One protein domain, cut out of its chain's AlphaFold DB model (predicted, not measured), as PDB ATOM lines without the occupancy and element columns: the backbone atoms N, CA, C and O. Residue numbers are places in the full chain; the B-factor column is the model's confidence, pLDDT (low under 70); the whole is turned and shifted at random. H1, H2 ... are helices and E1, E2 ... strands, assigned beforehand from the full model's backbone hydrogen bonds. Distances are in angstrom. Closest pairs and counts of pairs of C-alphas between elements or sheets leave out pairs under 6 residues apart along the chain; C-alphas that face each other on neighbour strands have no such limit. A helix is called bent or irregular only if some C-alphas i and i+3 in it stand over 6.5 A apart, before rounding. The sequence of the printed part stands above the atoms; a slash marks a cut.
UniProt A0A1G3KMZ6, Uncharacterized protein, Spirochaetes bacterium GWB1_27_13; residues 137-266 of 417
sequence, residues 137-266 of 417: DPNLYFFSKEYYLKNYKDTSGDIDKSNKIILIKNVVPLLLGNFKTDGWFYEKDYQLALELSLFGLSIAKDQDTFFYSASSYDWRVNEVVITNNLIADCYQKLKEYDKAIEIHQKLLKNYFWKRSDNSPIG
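What this domain is: This is residues 137 to 266 of the 417 residues of an uncharacterized protein of Spirochaetes bacterium GWB1_27_13 (UniProt A0A1G3KMZ6). Three helices, H3, H4 and H5, form an up-and-down bundle, each running against the one before it, with their centres in a triangle; H6 packs along H5 and is apart from H3 and H4. On the H3 side of this body lie the short helices H1 and H2, and the small two-stranded hairpin E1 E2 extends from the bundle near the first residues of H3 and H5. The 130 printed residues hold six named helices and two named strands in the order H1 H2 H3 H4 E1 E2 H5 H6, with one antiparallel sheet, E1 - E2; the class is mostly helix. The whole is compact, with a radius of gyration of the C-alphas of 14.9 A and spans of 42 by 39 by 28 A.

How they stand to each other: H1, residues 138 to 143, is irregular, with C-alphas 139 and 142 7.5 A apart. It is close to but not clearly touching H2, residues 148 to 154. H1 only just touches H3, residues 161 to 175, with 3 pairs of C-alphas within 8 A, the closest those of Leu 140 and Asn 170 at 6.6 A. H2 and H3 are near each other, with 5 pairs of C-alphas within 10 A. H3 forms a helical hairpin with H4, residues 190 to 203, at a shallow tilt of 13 degrees; the closest C-alphas, of Ile 165 and Gly 200, are 5.4 A apart. E1, residues 208 to 212, and E2, residues 218 to 222, are an antiparallel hairpin at 142 degrees, with N 209 and O 221 2.9 A apart and N 221 and O 209 2.8 A apart, within hydrogen-bond range. H5, residues 223 to 237, touches H4 at a shallow tilt of 18 degrees, opposite ways, closest at the C-alphas of Ser 197 and Ile 231, 5.2 A. H5 also touches H3, at 20 degrees, a shallow tilt, the same way, closest at the C-alphas of Ile 165 and Glu 223, 6.9 A. H6, residues 241 to 254, forms a helical hairpin with H5, the closest C-alphas, of Ala 232 and Ala 244, being 4.2 A apart. Every O i to N i+4 pair is within hydrogen-bond range in H2, H4, H5 and H6, against 9 of 11 in H3 and 0 of 2 in H1, where 1 of 3 O i to N i+3 pairs is.

Where its parts are: H1 begins at C-alpha 138 (3.395, -2.485, 10.072). H3 is 20.9 A long, H4 20.2 A, H5 21.3 A and H6 20.1 A; H6 ends at C-alpha 254 (19.308, 14.494, 29.724).

The domain as a whole: The C-alphas of Asp 154 and Asp 242 are the two farthest apart, at 43.0 A. The printed part has no cut. The link from H3 to H4, residues 176 to 189, is long. The mean pLDDT of the printed part is 74.1, with low values for instance at residues 179 to 187, 209 to 221 and 256 to 266.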
ATOM      1  N   ASP A 137       5.818  -4.907   6.742       68.81
ATOM      2  CA  ASP A 137       5.944  -4.672   8.173       68.81
ATOM      3  C   ASP A 137       5.085  -3.466   8.578       68.81
ATOM      4  O   ASP A 137       5.219  -2.388   7.989       68.81
ATOM      5  N   PRO A 138       4.235  -3.588   9.614       67.69
ATOM      6  CA  PRO A 138       3.395  -2.485  10.072       67.69
ATOM      7  C   PRO A 138       4.195  -1.251  10.511       67.69
ATOM      8  O   PRO A 138       3.636  -0.160  10.548       67.69
ATOM      9  N   ASN A 139       5.490  -1.368  10.821       66.19
ATOM     10  CA  ASN A 139       6.357  -0.229  11.125       66.19
ATOM     11  C   ASN A 139       6.696   0.615   9.888       66.19
ATOM     12  O   ASN A 139       7.011   1.795  10.036       66.19
ATOM     13  N   LEU A 140       6.577   0.059   8.680       71.19
ATOM     14  CA  LEU A 140       6.836   0.762   7.424       71.19
ATOM     15  C   LEU A 140       5.647   1.609   6.944       71.19
ATOM     16  O   LEU A 140       5.768   2.263   5.913       71.19
ATOM     17  N   TYR A 141       4.534   1.676   7.688       71.81
ATOM     18  CA  TYR A 141       3.326   2.437   7.319       71.81
ATOM     19  C   TYR A 141       3.599   3.899   6.920       71.81
ATOM     20  O   TYR A 141       2.824   4.484   6.165       71.81
ATOM     21  N   PHE A 142       4.676   4.516   7.427       72.62
ATOM     22  CA  PHE A 142       5.056   5.875   7.047       72.62
ATOM     23  C   PHE A 142       5.276   5.974   5.537       72.62
ATOM     24  O   PHE A 142       4.872   6.959   4.933       72.62
ATOM     25  N   PHE A 143       5.817   4.923   4.917       74.44
ATOM     26  CA  PHE A 143       5.960   4.794   3.471       74.44
ATOM     27  C   PHE A 143       4.634   4.508   2.753       74.44
ATOM     28  O   PHE A 143       4.648   4.177   1.581       74.44
ATOM     29  N   SER A 144       3.464   4.629   3.379       76.88
ATOM     30  CA  SER A 144       2.209   4.483   2.641       76.88
ATOM     31  C   SER A 144       1.948   5.672   1.705       76.88
ATOM     32  O   SER A 144       2.532   6.760   1.815       76.88
ATOM     33  N   LYS A 145       0.980   5.485   0.801       73.75
ATOM     34  CA  LYS A 145       0.452   6.553  -0.062       73.75
ATOM     35  C   LYS A 145      -0.093   7.750   0.711       73.75
ATOM     36  O   LYS A 145      -0.052   8.873   0.209       73.75
ATOM     37  N   GLU A 146      -0.615   7.501   1.904       75.44
ATOM     38  CA  GLU A 146      -1.341   8.476   2.713       75.44
ATOM     39  C   GLU A 146      -0.414   9.382   3.521       75.44
ATOM     40  O   GLU A 146      -0.779  10.525   3.794       75.44
ATOM     41  N   TYR A 147       0.784   8.897   3.860       74.44
ATOM     42  CA  TYR A 147       1.751   9.627   4.676       74.44
ATOM     43  C   TYR A 147       2.904  10.153   3.830       74.44
ATOM     44  O   TYR A 147       2.914  11.331   3.471       74.44
ATOM     45  N   TYR A 148       3.863   9.297   3.471       74.06
ATOM     46  CA  TYR A 148       5.072   9.740   2.786       74.06
ATOM     47  C   TYR A 148       4.770  10.349   1.422       74.06
ATOM     48  O   TYR A 148       5.182  11.473   1.156       74.06
ATOM     49  N   LEU A 149       4.016   9.654   0.561       70.88
ATOM     50  CA  LEU A 149       3.724  10.152  -0.790       70.88
ATOM     51  C   LEU A 149       2.837  11.399  -0.785       70.88
ATOM     52  O   LEU A 149       2.982  12.242  -1.670       70.88
ATOM     53  N   LYS A 150       1.933  11.526   0.189       75.44
ATOM     54  CA  LYS A 150       1.120  12.730   0.372       75.44
ATOM     55  C   LYS A 150       1.989  13.913   0.794       75.44
ATOM     56  O   LYS A 150       2.042  14.893   0.060       75.44
ATOM     57  N   ASN A 151       2.745  13.781   1.887       71.38
ATOM     58  CA  ASN A 151       3.656  14.828   2.366       71.38
ATOM     59  C   ASN A 151       4.664  15.234   1.283       71.38
ATOM     60  O   ASN A 151       4.961  16.410   1.099       71.38
ATOM     61  N   TYR A 152       5.157  14.259   0.526       69.50
ATOM     62  CA  TYR A 152       6.047  14.464  -0.608       69.50
ATOM     63  C   TYR A 152       5.409  15.307  -1.728       69.50
ATOM     64  O   TYR A 152       6.038  16.239  -2.232       69.50
ATOM     65  N   LYS A 153       4.156  15.023  -2.107       71.44
ATOM     66  CA  LYS A 153       3.416  15.829  -3.093       71.44
ATOM     67  C   LYS A 153       3.145  17.238  -2.571       71.44
ATOM     68  O   LYS A 153       3.379  18.199  -3.298       71.44
ATOM     69  N   ASP A 154       2.711  17.348  -1.319       75.56
ATOM     70  CA  ASP A 154       2.355  18.621  -0.685       75.56
ATOM     71  C   ASP A 154       3.575  19.552  -0.548       75.56
ATOM     72  O   ASP A 154       3.447  20.770  -0.643       75.56
ATOM     73  N   THR A 155       4.778  18.985  -0.411       69.50
ATOM     74  CA  THR A 155       6.055  19.721  -0.334       69.50
ATOM     75  C   THR A 155       6.758  19.896  -1.682       69.50
ATOM     76  O   THR A 155       7.887  20.380  -1.727       69.50
ATOM     77  N   SER A 156       6.128  19.514  -2.802       68.69
ATOM     78  CA  SER A 156       6.757  19.531  -4.139       68.69
ATOM     79  C   SER A 156       8.119  18.817  -4.188       68.69
ATOM     80  O   SER A 156       8.995  19.175  -4.974       68.69
ATOM     81  N   GLY A 157       8.299  17.806  -3.339       63.12
ATOM     82  CA  GLY A 157       9.534  17.042  -3.218       63.12
ATOM     83  C   GLY A 157      10.601  17.577  -2.273       63.12
ATOM     84  O   GLY A 157      11.631  16.914  -2.121       63.12
ATOM     85  N   ASP A 158      10.365  18.694  -1.582       68.19
ATOM     86  CA  ASP A 158      11.264  19.159  -0.526       68.19
ATOM     87  C   ASP A 158      10.976  18.447   0.801       68.19
ATOM     88  O   ASP A 158      10.182  18.881   1.636       68.19
ATOM     89  N   ILE A 159      11.635  17.306   0.992       72.06
ATOM     90  CA  ILE A 159      11.545  16.554   2.240       72.06
ATOM     91  C   ILE A 159      12.409  17.227   3.309       72.06
ATOM     92  O   ILE A 159      13.648  17.260   3.228       72.06
ATOM     93  N   ASP A 160      11.738  17.713   4.351       75.50
ATOM     94  CA  ASP A 160      12.367  18.326   5.512       75.50
ATOM     95  C   ASP A 160      13.272  17.354   6.303       75.50
ATOM     96  O   ASP A 160      13.391  16.152   6.040       75.50
ATOM     97  N   LYS A 161      13.985  17.899   7.293       82.50
ATOM     98  CA  LYS A 161      14.902  17.112   8.132       82.50
ATOM     99  C   LYS A 161      14.170  16.053   8.965       82.50
ATOM    100  O   LYS A 161      14.725  14.974   9.162       82.50
ATOM    101  N   SER A 162      12.945  16.329   9.397       79.62
ATOM    102  CA  SER A 162      12.151  15.434  10.239       79.62
ATOM    103  C   SER A 162      11.748  14.169   9.493       79.62
ATOM    104  O   SER A 162      11.996  13.059   9.961       79.62
ATOM    105  N   ASN A 163      11.248  14.311   8.268       77.56
ATOM    106  CA  ASN A 163      10.914  13.188   7.401       77.56
ATOM    107  C   ASN A 163      12.152  12.343   7.040       77.56
ATOM    108  O   ASN A 163      12.062  11.118   6.963       77.56
ATOM    109  N   LYS A 164      13.339  12.958   6.906       80.06
ATOM    110  CA  LYS A 164      14.610  12.219   6.735       80.06
ATOM    111  C   LYS A 164      14.985  11.397   7.969       80.06
ATOM    112  O   LYS A 164      15.504  10.294   7.836       80.06
ATOM    113  N   ILE A 165      14.713  11.892   9.172       81.94
ATOM    114  CA  ILE A 165      14.955  11.138  10.411       81.94
ATOM    115  C   ILE A 165      13.976   9.969  10.534       81.94
ATOM    116  O   ILE A 165      14.379   8.877  10.936       81.94
ATOM    117  N   ILE A 166      12.716  10.159  10.130       79.31
ATOM    118  CA  ILE A 166      11.723   9.077  10.086       79.31
ATOM    119  C   ILE A 166      12.153   7.990   9.092       79.31
ATOM    120  O   ILE A 166      12.101   6.807   9.426       79.31
ATOM    121  N   LEU A 167      12.643   8.370   7.910       78.31
ATOM    122  CA  LEU A 167      13.238   7.438   6.949       78.31
ATOM    123  C   LEU A 167      14.358   6.607   7.600       78.31
ATOM    124  O   LEU A 167      14.309   5.379   7.582       78.31
ATOM    125  N   ILE A 168      15.329   7.269   8.240       81.56
ATOM    126  CA  ILE A 168      16.468   6.612   8.905       81.56
ATOM    127  C   ILE A 168      15.995   5.647  10.000       81.56
ATOM    128  O   ILE A 168      16.483   4.521  10.070       81.56
ATOM    129  N   LYS A 169      15.004   6.038  10.811       81.88
ATOM    130  CA  LYS A 169      14.416   5.189  11.859       81.88
ATOM    131  C   LYS A 169      13.842   3.877  11.321       81.88
ATOM    132  O   LYS A 169      13.827   2.898  12.057       81.88
ATOM    133  N   ASN A 170      13.377   3.847  10.077       78.00
ATOM    134  CA  ASN A 170      12.819   2.642   9.470       78.00
ATOM    135  C   ASN A 170      13.865   1.822   8.706       78.00
ATOM    136  O   ASN A 170      13.811   0.599   8.718       78.00
ATOM    137  N   VAL A 171      14.851   2.473   8.088       78.50
ATOM    138  CA  VAL A 171      15.911   1.781   7.337       78.50
ATOM    139  C   VAL A 171      16.947   1.150   8.263       78.50
ATOM    140  O   VAL A 171      17.370   0.020   8.038       78.50
ATOM    141  N   VAL A 172      17.353   1.848   9.326       83.25
ATOM    142  CA  VAL A 172      18.399   1.364  10.236       83.25
ATOM    143  C   VAL A 172      18.049   0.005  10.852       83.25
ATOM    144  O   VAL A 172      18.877  -0.898  10.755       83.25
ATOM    145  N   PRO A 173      16.855  -0.229  11.431       79.62
ATOM    146  CA  PRO A 173      16.566  -1.526  12.035       79.62
ATOM    147  C   PRO A 173      16.500  -2.674  11.016       79.62
ATOM    148  O   PRO A 173      16.805  -3.805  11.393       79.62
ATOM    149  N   LEU A 174      16.192  -2.401   9.737       77.00
ATOM    150  CA  LEU A 174      16.321  -3.390   8.657       77.00
ATOM    151  C   LEU A 174      17.788  -3.808   8.487       77.00
ATOM    152  O   LEU A 174      18.107  -4.994   8.540       77.00
ATOM    153  N   LEU A 175      18.701  -2.836   8.402       80.00
ATOM    154  CA  LEU A 175      20.146  -3.078   8.285       80.00
ATOM    155  C   LEU A 175      20.756  -3.753   9.527       80.00
ATOM    156  O   LEU A 175      21.761  -4.457   9.422       80.00
ATOM    157  N   LEU A 176      20.145  -3.580  10.704       81.44
ATOM    158  CA  LEU A 176      20.525  -4.296  11.929       81.44
ATOM    159  C   LEU A 176      19.954  -5.726  12.001       81.44
ATOM    160  O   LEU A 176      20.355  -6.505  12.875       81.44
ATOM    161  N   GLY A 177      19.038  -6.084  11.095       74.44
ATOM    162  CA  GLY A 177      18.324  -7.359  11.088       74.44
ATOM    163  C   GLY A 177      17.327  -7.500  12.240       74.44
ATOM    164  O   GLY A 177      17.209  -8.584  12.810       74.44
ATOM    165  N   ASN A 178      16.677  -6.400  12.629       70.69
ATOM    166  CA  ASN A 178      15.703  -6.368  13.724       70.69
ATOM    167  C   ASN A 178      14.257  -6.628  13.260       70.69
ATOM    168  O   ASN A 178      13.414  -6.938  14.102       70.69
ATOM    169  N   PHE A 179      13.955  -6.514  11.964       65.69
ATOM    170  CA  PHE A 179      12.634  -6.839  11.424       65.69
ATOM    171  C   PHE A 179      12.551  -8.305  10.983       65.69
ATOM    172  O   PHE A 179      13.522  -8.871  10.479       65.69
ATOM    173  N   LYS A 180      11.380  -8.915  11.198       51.62
ATOM    174  CA  LYS A 180      11.003 -10.219  10.642       51.62
ATOM    175  C   LYS A 180      10.057  -9.949   9.477       51.62
ATOM    176  O   LYS A 180       8.857  -9.843   9.687       51.62
ATOM    177  N   THR A 181      10.608  -9.774   8.290       53.62
ATOM    178  CA  THR A 181       9.843  -9.607   7.051       53.62
ATOM    179  C   THR A 181       9.967 -10.885   6.238       53.62
ATOM    180  O   THR A 181      11.083 -11.377   6.055       53.62
ATOM    181  N   ASP A 182       8.842 -11.404   5.750       43.22
ATOM    182  CA  ASP A 182       8.752 -12.710   5.075       43.22
ATOM    183  C   ASP A 182       9.482 -12.776   3.720       43.22
ATOM    184  O   ASP A 182       9.603 -13.846   3.130       43.22
ATOM    185  N   GLY A 183      10.069 -11.667   3.267       46.09
ATOM    186  CA  GLY A 183      11.001 -11.650   2.147       46.09
ATOM    187  C   GLY A 183      12.178 -10.723   2.396       46.09
ATOM    188  O   GLY A 183      12.138  -9.588   1.950       46.09
ATOM    189  N   TRP A 184      13.247 -11.163   3.075       53.56
ATOM    190  CA  TRP A 184      14.508 -10.405   3.062       53.56
ATOM    191  C   TRP A 184      15.720 -11.237   2.639       53.56
ATOM    192  O   TRP A 184      16.031 -12.278   3.214       53.56
ATOM    193  N   PHE A 185      16.424 -10.674   1.653       53.97
ATOM    194  CA  PHE A 185      17.659 -11.154   1.036       53.97
ATOM    195  C   PHE A 185      18.832 -10.163   1.188       53.97
ATOM    196  O   PHE A 185      19.880 -10.348   0.571       53.97
ATOM    197  N   TYR A 186      18.676  -9.086   1.965       62.03
ATOM    198  CA  TYR A 186      19.746  -8.104   2.154       62.03
ATOM    199  C   TYR A 186      20.612  -8.479   3.356       62.03
ATOM    200  O   TYR A 186      20.108  -8.808   4.432       62.03
ATOM    201  N   GLU A 187      21.928  -8.410   3.176       62.88
ATOM    202  CA  GLU A 187      22.874  -8.653   4.259       62.88
ATOM    203  C   GLU A 187      22.792  -7.550   5.320       62.88
ATOM    204  O   GLU A 187      22.516  -6.382   5.032       62.88
ATOM    205  N   LYS A 188      23.048  -7.929   6.574       79.00
ATOM    206  CA  LYS A 188      23.168  -6.965   7.667       79.00
ATOM    207  C   LYS A 188      24.383  -6.079   7.414       79.00
ATOM    208  O   LYS A 188      25.486  -6.594   7.252       79.00
ATOM    209  N   ASP A 189      24.191  -4.768   7.476       81.00
ATOM    210  CA  ASP A 189      25.266  -3.790   7.319       81.00
ATOM    211  C   ASP A 189      25.247  -2.811   8.494       81.00
ATOM    212  O   ASP A 189      24.602  -1.759   8.479       81.00
ATOM    213  N   TYR A 190      25.935  -3.198   9.568       87.81
ATOM    214  CA  TYR A 190      25.984  -2.416  10.802       87.81
ATOM    215  C   TYR A 190      26.805  -1.130  10.657       87.81
ATOM    216  O   TYR A 190      26.567  -0.176  11.399       87.81
ATOM    217  N   GLN A 191      27.754  -1.096   9.717       85.25
ATOM    218  CA  GLN A 191      28.584   0.079   9.477       85.25
ATOM    219  C   GLN A 191      27.782   1.141   8.732       85.25
ATOM    220  O   GLN A 191      27.719   2.283   9.191       85.25
ATOM    221  N   LEU A 192      27.085   0.744   7.662       83.19
ATOM    222  CA  LEU A 192      26.115   1.613   7.011       83.19
ATOM    223  C   LEU A 192      25.074   2.071   8.033       83.19
ATOM    224  O   LEU A 192      24.924   3.270   8.241       83.19
ATOM    225  N   ALA A 193      24.493   1.110   8.760       87.38
ATOM    226  CA  ALA A 193      23.864   1.236  10.075       87.38
ATOM    227  C   ALA A 193      24.155   2.539  10.833       87.38
ATOM    228  O   ALA A 193      23.330   3.445  11.027       87.38
ATOM    229  N   LEU A 194      25.400   2.562  11.294       90.50
ATOM    230  CA  LEU A 194      25.976   3.590  12.133       90.50
ATOM    231  C   LEU A 194      26.098   4.923  11.393       90.50
ATOM    232  O   LEU A 194      25.725   5.959  11.944       90.50
ATOM    233  N   GLU A 195      26.576   4.906  10.149       86.56
ATOM    234  CA  GLU A 195      26.709   6.101   9.313       86.56
ATOM    235  C   GLU A 195      25.364   6.814   9.128       86.56
ATOM    236  O   GLU A 195      25.291   8.041   9.250       86.56
ATOM    237  N   LEU A 196      24.275   6.055   8.944       84.19
ATOM    238  CA  LEU A 196      22.929   6.623   8.807       84.19
ATOM    239  C   LEU A 196      22.485   7.294  10.090       84.19
ATOM    240  O   LEU A 196      21.933   8.394  10.088       84.19
ATOM    241  N   SER A 197      22.712   6.601  11.198       90.06
ATOM    242  CA  SER A 197      22.269   7.034  12.511       90.06
ATOM    243  C   SER A 197      23.010   8.313  12.930       90.06
ATOM    244  O   SER A 197      22.395   9.247  13.449       90.06
ATOM    245  N   LEU A 198      24.305   8.410  12.602       91.88
ATOM    246  CA  LEU A 198      25.126   9.615  12.765       91.88
ATOM    247  C   LEU A 198      24.657  10.767  11.870       91.88
ATOM    248  O   LEU A 198      24.554  11.905  12.336       91.88
ATOM    249  N   PHE A 199      24.328  10.489  10.605       88.38
ATOM    250  CA  PHE A 199      23.747  11.495   9.719       88.38
ATOM    251  C   PHE A 199      22.410  12.012  10.265       88.38
ATOM    252  O   PHE A 199      22.222  13.227  10.346       88.38
ATOM    253  N   GLY A 200      21.528  11.120  10.724       88.62
ATOM    254  CA  GLY A 200      20.266  11.477  11.370       88.62
ATOM    255  C   GLY A 200      20.475  12.398  12.571       88.62
ATOM    256  O   GLY A 200      19.833  13.445  12.661       88.62
ATOM    257  N   LEU A 201      21.431  12.075  13.447       91.88
ATOM    258  CA  LEU A 201      21.777  12.925  14.588       91.88
ATOM    259  C   LEU A 201      22.282  14.312  14.152       91.88
ATOM    260  O   LEU A 201      21.948  15.308  14.790       91.88
ATOM    261  N   SER A 202      23.044  14.402  13.054       92.25
ATOM    262  CA  SER A 202      23.569  15.680  12.537       92.25
ATOM    263  C   SER A 202      22.484  16.646  12.039       92.25
ATOM    264  O   SER A 202      22.716  17.856  11.953       92.25
ATOM    265  N   ILE A 203      21.298  16.125  11.701       88.88
ATOM    266  CA  ILE A 203      20.167  16.917  11.206       88.88
ATOM    267  C   ILE A 203      19.009  17.032  12.204       88.88
ATOM    268  O   ILE A 203      18.128  17.859  11.966       88.88
ATOM    269  N   ALA A 204      19.025  16.277  13.304       88.88
ATOM    270  CA  ALA A 204      18.019  16.335  14.361       88.88
ATOM    271  C   ALA A 204      17.990  17.702  15.057       88.88
ATOM    272  O   ALA A 204      19.035  18.306  15.312       88.88
ATOM    273  N   LYS A 205      16.788  18.197  15.378       82.81
ATOM    274  CA  LYS A 205      16.598  19.561  15.916       82.81
ATOM    275  C   LYS A 205      16.009  19.642  17.331       82.81
ATOM    276  O   LYS A 205      15.547  20.710  17.713       82.81
ATOM    277  N   ASP A 206      16.049  18.557  18.112       80.56
ATOM    278  CA  ASP A 206      15.360  18.458  19.423       80.56
ATOM    279  C   ASP A 206      13.885  18.891  19.301       80.56
ATOM    280  O   ASP A 206      13.359  19.654  20.108       80.56
ATOM    281  N   GLN A 207      13.248  18.449  18.213       73.44
ATOM    282  CA  GLN A 207      11.847  18.707  17.904       73.44
ATOM    283  C   GLN A 207      11.008  17.479  18.245       73.44
ATOM    284  O   GLN A 207      11.465  16.341  18.094       73.44
ATOM    285  N   ASP A 208       9.782  17.742  18.694       71.44
ATOM    286  CA  ASP A 208       8.745  16.735  18.869       71.44
ATOM    287  C   ASP A 208       8.035  16.534  17.531       71.44
ATOM    288  O   ASP A 208       7.135  17.288  17.160       71.44
ATOM    289  N   THR A 209       8.470  15.523  16.791       66.81
ATOM    290  CA  THR A 209       7.878  15.160  15.502       66.81
ATOM    291  C   THR A 209       6.718  14.203  15.742       66.81
ATOM    292  O   THR A 209       6.830  13.290  16.557       66.81
ATOM    293  N   PHE A 210       5.596  14.400  15.051       62.34
ATOM    294  CA  PHE A 210       4.446  13.504  15.154       62.34
ATOM    295  C   PHE A 210       4.573  12.353  14.159       62.34
ATOM    296  O   PHE A 210       4.833  12.585  12.977       62.34
ATOM    297  N   PHE A 211       4.373  11.118  14.616       61.91
ATOM    298  CA  PHE A 211       4.139   9.993  13.716       61.91
ATOM    299  C   PHE A 211       3.013   9.093  14.237       61.91
ATOM    300  O   PHE A 211       2.932   8.797  15.431       61.91
ATOM    301  N   TYR A 212       2.166   8.617  13.322       49.91
ATOM    302  CA  TYR A 212       1.106   7.648  13.607       49.91
ATOM    303  C   TYR A 212       1.694   6.260  13.700       49.91
ATOM    304  O   TYR A 212       1.660   5.514  12.739       49.91
ATOM    305  N   SER A 213       2.281   5.896  14.831       40.41
ATOM    306  CA  SER A 213       2.768   4.528  15.003       40.41
ATOM    307  C   SER A 213       1.751   3.473  14.570       40.41
ATOM    308  O   SER A 213       0.560   3.756  14.506       40.41
ATOM    309  N   ALA A 214       2.185   2.229  14.389       36.72
ATOM    310  CA  ALA A 214       1.296   1.073  14.262       36.72
ATOM    311  C   ALA A 214       0.438   0.794  15.531       36.72
ATOM    312  O   ALA A 214       0.170  -0.351  15.879       36.72
ATOM    313  N   SER A 215       0.035   1.833  16.258       40.62
ATOM    314  CA  SER A 215      -0.975   1.843  17.298       40.62
ATOM    315  C   SER A 215      -1.889   3.061  17.096       40.62
ATOM    316  O   SER A 215      -1.512   4.062  16.493       40.62
ATOM    317  N   SER A 216      -3.100   2.985  17.628       34.78
ATOM    318  CA  SER A 216      -4.209   3.936  17.480       34.78
ATOM    319  C   SER A 216      -3.994   5.346  18.073       34.78
ATOM    320  O   SER A 216      -4.969   6.054  18.319       34.78
ATOM    321  N   TYR A 217      -2.754   5.781  18.306       46.53
ATOM    322  CA  TYR A 217      -2.426   7.019  19.013       46.53
ATOM    323  C   TYR A 217      -1.444   7.906  18.231       46.53
ATOM    324  O   TYR A 217      -0.483   7.427  17.628       46.53
ATOM    325  N   ASP A 218      -1.686   9.218  18.289       54.44
ATOM    326  CA  ASP A 218      -0.827  10.264  17.728       54.44
ATOM    327  C   ASP A 218       0.376  10.503  18.656       54.44
ATOM    328  O   ASP A 218       0.226  10.998  19.778       54.44
ATOM    329  N   TRP A 219       1.569  10.073  18.238       59.03
ATOM    330  CA  TRP A 219       2.763  10.114  19.081       59.03
ATOM    331  C   TRP A 219       3.709  11.221  18.669       59.03
ATOM    332  O   TRP A 219       4.187  11.267  17.539       59.03
ATOM    333  N   ARG A 220       4.081  12.040  19.651       63.00
ATOM    334  CA  ARG A 220       5.239  12.929  19.562       63.00
ATOM    335  C   ARG A 220       6.502  12.146  19.857       63.00
ATOM    336  O   ARG A 220       6.528  11.353  20.794       63.00
ATOM    337  N   VAL A 221       7.562  12.379  19.106       67.88
ATOM    338  CA  VAL A 221       8.865  11.770  19.357       67.88
ATOM    339  C   VAL A 221       9.979  12.773  19.232       67.88
ATOM    340  O   VAL A 221       9.996  13.611  18.337       67.88
ATOM    341  N   ASN A 222      10.957  12.621  20.113       79.31
ATOM    342  CA  ASN A 222      12.138  13.444  20.079       79.31
ATOM    343  C   ASN A 222      13.160  12.866  19.093       79.31
ATOM    344  O   ASN A 222      13.711  11.779  19.295       79.31
ATOM    345  N   GLU A 223      13.438  13.618  18.033       82.56
ATOM    346  CA  GLU A 223      14.385  13.233  16.983       82.56
ATOM    347  C   GLU A 223      15.792  12.910  17.506       82.56
ATOM    348  O   GLU A 223      16.448  11.979  17.027       82.56
ATOM    349  N   VAL A 224      16.263  13.657  18.509       86.00
ATOM    350  CA  VAL A 224      17.587  13.452  19.111       86.00
ATOM    351  C   VAL A 224      17.604  12.135  19.875       86.00
ATOM    352  O   VAL A 224      18.569  11.379  19.776       86.00
ATOM    353  N   VAL A 225      16.532  11.812  20.597       82.06
ATOM    354  CA  VAL A 225      16.442  10.540  21.321       82.06
ATOM    355  C   VAL A 225      16.372   9.358  20.352       82.06
ATOM    356  O   VAL A 225      17.091   8.379  20.552       82.06
ATOM    357  N   ILE A 226      15.577   9.451  19.277       80.75
ATOM    358  CA  ILE A 226      15.517   8.413  18.229       80.75
ATOM    359  C   ILE A 226      16.911   8.142  17.675       80.75
ATOM    360  O   ILE A 226      17.378   7.007  17.697       80.75
ATOM    361  N   THR A 227      17.572   9.184  17.184       87.12
ATOM    362  CA  THR A 227      18.845   9.042  16.468       87.12
ATOM    363  C   THR A 227      19.950   8.519  17.378       87.12
ATOM    364  O   THR A 227      20.672   7.612  16.983       87.12
ATOM    365  N   ASN A 228      20.030   8.982  18.630       90.12
ATOM    366  CA  ASN A 228      20.971   8.423  19.606       90.12
ATOM    367  C   ASN A 228      20.681   6.949  19.922       90.12
ATOM    368  O   ASN A 228      21.617   6.159  20.008       90.12
ATOM    369  N   ASN A 229      19.410   6.555  20.052       85.56
ATOM    370  CA  ASN A 229      19.056   5.149  20.253       85.56
ATOM    371  C   ASN A 229      19.491   4.271  19.073       85.56
ATOM    372  O   ASN A 229      19.998   3.179  19.297       85.56
ATOM    373  N   LEU A 230      19.325   4.747  17.836       87.25
ATOM    374  CA  LEU A 230      19.790   4.027  16.648       87.25
ATOM    375  C   LEU A 230      21.319   3.891  16.642       87.25
ATOM    376  O   LEU A 230      21.827   2.796  16.431       87.25
ATOM    377  N   ILE A 231      22.055   4.967  16.959       93.69
ATOM    378  CA  ILE A 231      23.524   4.924  17.070       93.69
ATOM    379  C   ILE A 231      23.957   3.897  18.128       93.69
ATOM    380  O   ILE A 231      24.877   3.116  17.886       93.69
ATOM    381  N   ALA A 232      23.310   3.888  19.296       91.50
ATOM    382  CA  ALA A 232      23.631   2.947  20.365       91.50
ATOM    383  C   ALA A 232      23.366   1.491  19.947       91.50
ATOM    384  O   ALA A 232      24.230   0.640  20.167       91.50
ATOM    385  N   ASP A 233      22.241   1.219  19.273       87.94
ATOM    386  CA  ASP A 233      21.937  -0.108  18.721       87.94
ATOM    387  C   ASP A 233      23.007  -0.540  17.698       87.94
ATOM    388  O   ASP A 233      23.453  -1.689  17.711       87.94
ATOM    389  N   CYS A 234      23.472   0.376  16.839       91.88
ATOM    390  CA  CYS A 234      24.556   0.097  15.892       91.88
ATOM    391  C   CYS A 234      25.861  -0.265  16.614       91.88
ATOM    392  O   CYS A 234      26.460  -1.295  16.306       91.88
ATOM    393  N   TYR A 235      26.286   0.529  17.603       94.81
ATOM    394  CA  TYR A 235      27.491   0.223  18.381       94.81
ATOM    395  C   TYR A 235      27.376  -1.100  19.140       94.81
ATOM    396  O   TYR A 235      28.343  -1.859  19.177       94.81
ATOM    397  N   GLN A 236      26.200  -1.424  19.680       90.75
ATOM    398  CA  GLN A 236      25.951  -2.726  20.294       90.75
ATOM    399  C   GLN A 236      26.157  -3.867  19.286       90.75
ATOM    400  O   GLN A 236      26.895  -4.808  19.573       90.75
ATOM    401  N   LYS A 237      25.569  -3.781  18.082       88.94
ATOM    402  CA  LYS A 237      25.739  -4.805  17.029       88.94
ATOM    403  C   LYS A 237      27.187  -4.923  16.539       88.94
ATOM    404  O   LYS A 237      27.621  -6.021  16.196       88.94
ATOM    405  N   LEU A 238      27.939  -3.822  16.568       91.25
ATOM    406  CA  LEU A 238      29.380  -3.773  16.292       91.25
ATOM    407  C   LEU A 238      30.251  -4.243  17.476       91.25
ATOM    408  O   LEU A 238      31.471  -4.296  17.345       91.25
ATOM    409  N   LYS A 239      29.648  -4.622  18.613       91.38
ATOM    410  CA  LYS A 239      30.322  -5.008  19.870       91.38
ATOM    411  C   LYS A 239      31.160  -3.890  20.503       91.38
ATOM    412  O   LYS A 239      32.012  -4.143  21.352       91.38
ATOM    413  N   GLU A 240      30.887  -2.640  20.150       93.62
ATOM    414  CA  GLU A 240      31.483  -1.447  20.751       93.62
ATOM    415  C   GLU A 240      30.675  -1.006  21.982       93.62
ATOM    416  O   GLU A 240      30.137   0.102  22.052       93.62
ATOM    417  N   TYR A 241      30.566  -1.905  22.967       92.12
ATOM    418  CA  TYR A 241      29.644  -1.751  24.098       92.12
ATOM    419  C   TYR A 241      29.856  -0.456  24.885       92.12
ATOM    420  O   TYR A 241      28.880   0.171  25.285       92.12
ATOM    421  N   ASP A 242      31.103  -0.021  25.081       92.25
ATOM    422  CA  ASP A 242      31.390   1.186  25.864       92.25
ATOM    423  C   ASP A 242      30.808   2.453  25.216       92.25
ATOM    424  O   ASP A 242      30.263   3.300  25.924       92.25
ATOM    425  N   LYS A 243      30.815   2.544  23.878       95.62
ATOM    426  CA  LYS A 243      30.185   3.658  23.152       95.62
ATOM    427  C   LYS A 243      28.661   3.603  23.244       95.62
ATOM    428  O   LYS A 243      28.021   4.629  23.463       95.62
ATOM    429  N   ALA A 244      28.073   2.412  23.114       93.88
ATOM    430  CA  ALA A 244      26.629   2.229  23.267       93.88
ATOM    431  C   ALA A 244      26.159   2.609  24.689       93.88
ATOM    432  O   ALA A 244      25.161   3.316  24.855       93.88
ATOM    433  N   ILE A 245      26.924   2.206  25.710       92.88
ATOM    434  CA  ILE A 245      26.688   2.538  27.121       92.88
ATOM    435  C   ILE A 245      26.732   4.051  27.345       92.88
ATOM    436  O   ILE A 245      25.812   4.595  27.955       92.88
ATOM    437  N   GLU A 246      27.767   4.738  26.850       94.19
ATOM    438  CA  GLU A 246      27.922   6.189  27.021       94.19
ATOM    439  C   GLU A 246      26.702   6.954  26.482       94.19
ATOM    440  O   GLU A 246      26.182   7.866  27.135       94.19
ATOM    441  N   ILE A 247      26.195   6.542  25.317       92.25
ATOM    442  CA  ILE A 247      25.022   7.161  24.697       92.25
ATOM    443  C   ILE A 247      23.778   6.968  25.564       92.25
ATOM    444  O   ILE A 247      23.097   7.950  25.870       92.25
ATOM    445  N   HIS A 248      23.481   5.740  25.999       89.44
ATOM    446  CA  HIS A 248      22.307   5.499  26.839       89.44
ATOM    447  C   HIS A 248      22.413   6.194  28.198       89.44
ATOM    448  O   HIS A 248      21.427   6.760  28.657       89.44
ATOM    449  N   GLN A 249      23.598   6.259  28.809       88.19
ATOM    450  CA  GLN A 249      23.811   7.037  30.033       88.19
ATOM    451  C   GLN A 249      23.547   8.534  29.811       88.19
ATOM    452  O   GLN A 249      22.902   9.186  30.635       88.19
ATOM    453  N   LYS A 250      23.978   9.091  28.673       88.38
ATOM    454  CA  LYS A 250      23.689  10.482  28.299       88.38
ATOM    455  C   LYS A 250      22.195  10.716  28.056       88.38
ATOM    456  O   LYS A 250      21.678  11.764  28.455       88.38
ATOM    457  N   LEU A 251      21.501   9.769  27.423       83.81
ATOM    458  CA  LEU A 251      20.052   9.825  27.226       83.81
ATOM    459  C   LEU A 251      19.305   9.762  28.561       83.81
ATOM    460  O   LEU A 251      18.450  10.605  28.814       83.81
ATOM    461  N   LEU A 252      19.688   8.843  29.446       80.75
ATOM    462  CA  LEU A 252      19.148   8.737  30.800       80.75
ATOM    463  C   LEU A 252      19.408  10.002  31.622       80.75
ATOM    464  O   LEU A 252      18.564  10.391  32.410       80.75
ATOM    465  N   LYS A 253      20.533  10.693  31.436       82.56
ATOM    466  CA  LYS A 253      20.805  11.941  32.164       82.56
ATOM    467  C   LYS A 253      19.977  13.127  31.660       82.56
ATOM    468  O   LYS A 253      19.517  13.935  32.459       82.56
ATOM    469  N   ASN A 254      19.822  13.262  30.342       79.31
ATOM    470  CA  ASN A 254      19.308  14.494  29.724       79.31
ATOM    471  C   ASN A 254      17.852  14.395  29.245       79.31
ATOM    472  O   ASN A 254      17.184  15.414  29.084       79.31
ATOM    473  N   TYR A 255      17.370  13.179  28.993       71.88
ATOM    474  CA  TYR A 255      16.083  12.898  28.354       71.88
ATOM    475  C   TYR A 255      15.266  11.866  29.134       71.88
ATOM    476  O   TYR A 255      14.307  11.317  28.595       71.88
ATOM    477  N   PHE A 256      15.605  11.621  30.409       64.50
ATOM    478  CA  PHE A 256      14.836  10.707  31.256       64.50
ATOM    479  C   PHE A 256      13.343  11.050  31.270       64.50
ATOM    480  O   PHE A 256      12.502  10.159  31.240       64.50
ATOM    481  N   TRP A 257      13.047  12.356  31.272       55.81
ATOM    482  CA  TRP A 257      11.735  12.919  31.578       55.81
ATOM    483  C   TRP A 257      11.196  13.926  30.566       55.81
ATOM    484  O   TRP A 257      10.172  14.554  30.838       55.81
ATOM    485  N   LYS A 258      11.858  14.144  29.421       50.97
ATOM    486  CA  LYS A 258      11.256  15.038  28.426       50.97
ATOM    487  C   LYS A 258       9.932  14.415  27.979       50.97
ATOM    488  O   LYS A 258       9.918  13.316  27.435       50.97
ATOM    489  N   ARG A 259       8.836  15.123  28.280       43.03
ATOM    490  CA  ARG A 259       7.460  14.840  27.867       43.03
ATOM    491  C   ARG A 259       7.399  14.696  26.346       43.03
ATOM    492  O   ARG A 259       7.119  15.649  25.638       43.03
ATOM    493  N   SER A 260       7.593  13.487  25.851       43.31
ATOM    494  CA  SER A 260       6.735  12.976  24.795       43.31
ATOM    495  C   SER A 260       5.675  12.141  25.508       43.31
ATOM    496  O   SER A 260       5.888  10.947  25.709       43.31
ATOM    497  N   ASP A 261       4.631  12.792  26.040       39.56
ATOM    498  CA  ASP A 261       3.598  12.171  26.890       39.56
ATOM    499  C   ASP A 261       3.210  10.775  26.344       39.56
ATOM    500  O   ASP A 261       2.635  10.658  25.265       39.56
ATOM    501  N   ASN A 262       3.596   9.714  27.067       37.41
ATOM    502  CA  ASN A 262       3.339   8.297  26.756       37.41
ATOM    503  C   ASN A 262       3.795   7.770  25.379       37.41
ATOM    504  O   ASN A 262       3.228   6.811  24.859       37.41
ATOM    505  N   SER A 263       4.861   8.336  24.817       39.47
ATOM    506  CA  SER A 263       5.477   7.844  23.582       39.47
ATOM    507  C   SER A 263       6.817   7.119  23.859       39.47
ATOM    508  O   SER A 263       7.634   7.611  24.641       39.47
ATOM    509  N   PRO A 264       7.069   5.937  23.254       44.78
ATOM    510  CA  PRO A 264       8.104   4.958  23.639       44.78
ATOM    511  C   PRO A 264       9.567   5.327  23.299       44.78
ATOM    512  O   PRO A 264      10.408   4.445  23.087       44.78
ATOM    513  N   ILE A 265       9.927   6.614  23.253       49.34
ATOM    514  CA  ILE A 265      11.277   7.053  22.865       49.34
ATOM    515  C   ILE A 265      11.826   8.097  23.850       49.34
ATOM    516  O   ILE A 265      11.863   9.290  23.576       49.34
ATOM    517  N   GLY A 266      12.275   7.610  25.012       61.16
ATOM    518  CA  GLY A 266      12.880   8.389  26.100       61.16
ATOM    519  C   GLY A 266      13.836   7.551  26.967       61.16
ATOM    520  O   GLY A 266      14.422   6.563  26.507       61.16
TER     521      GLY A 266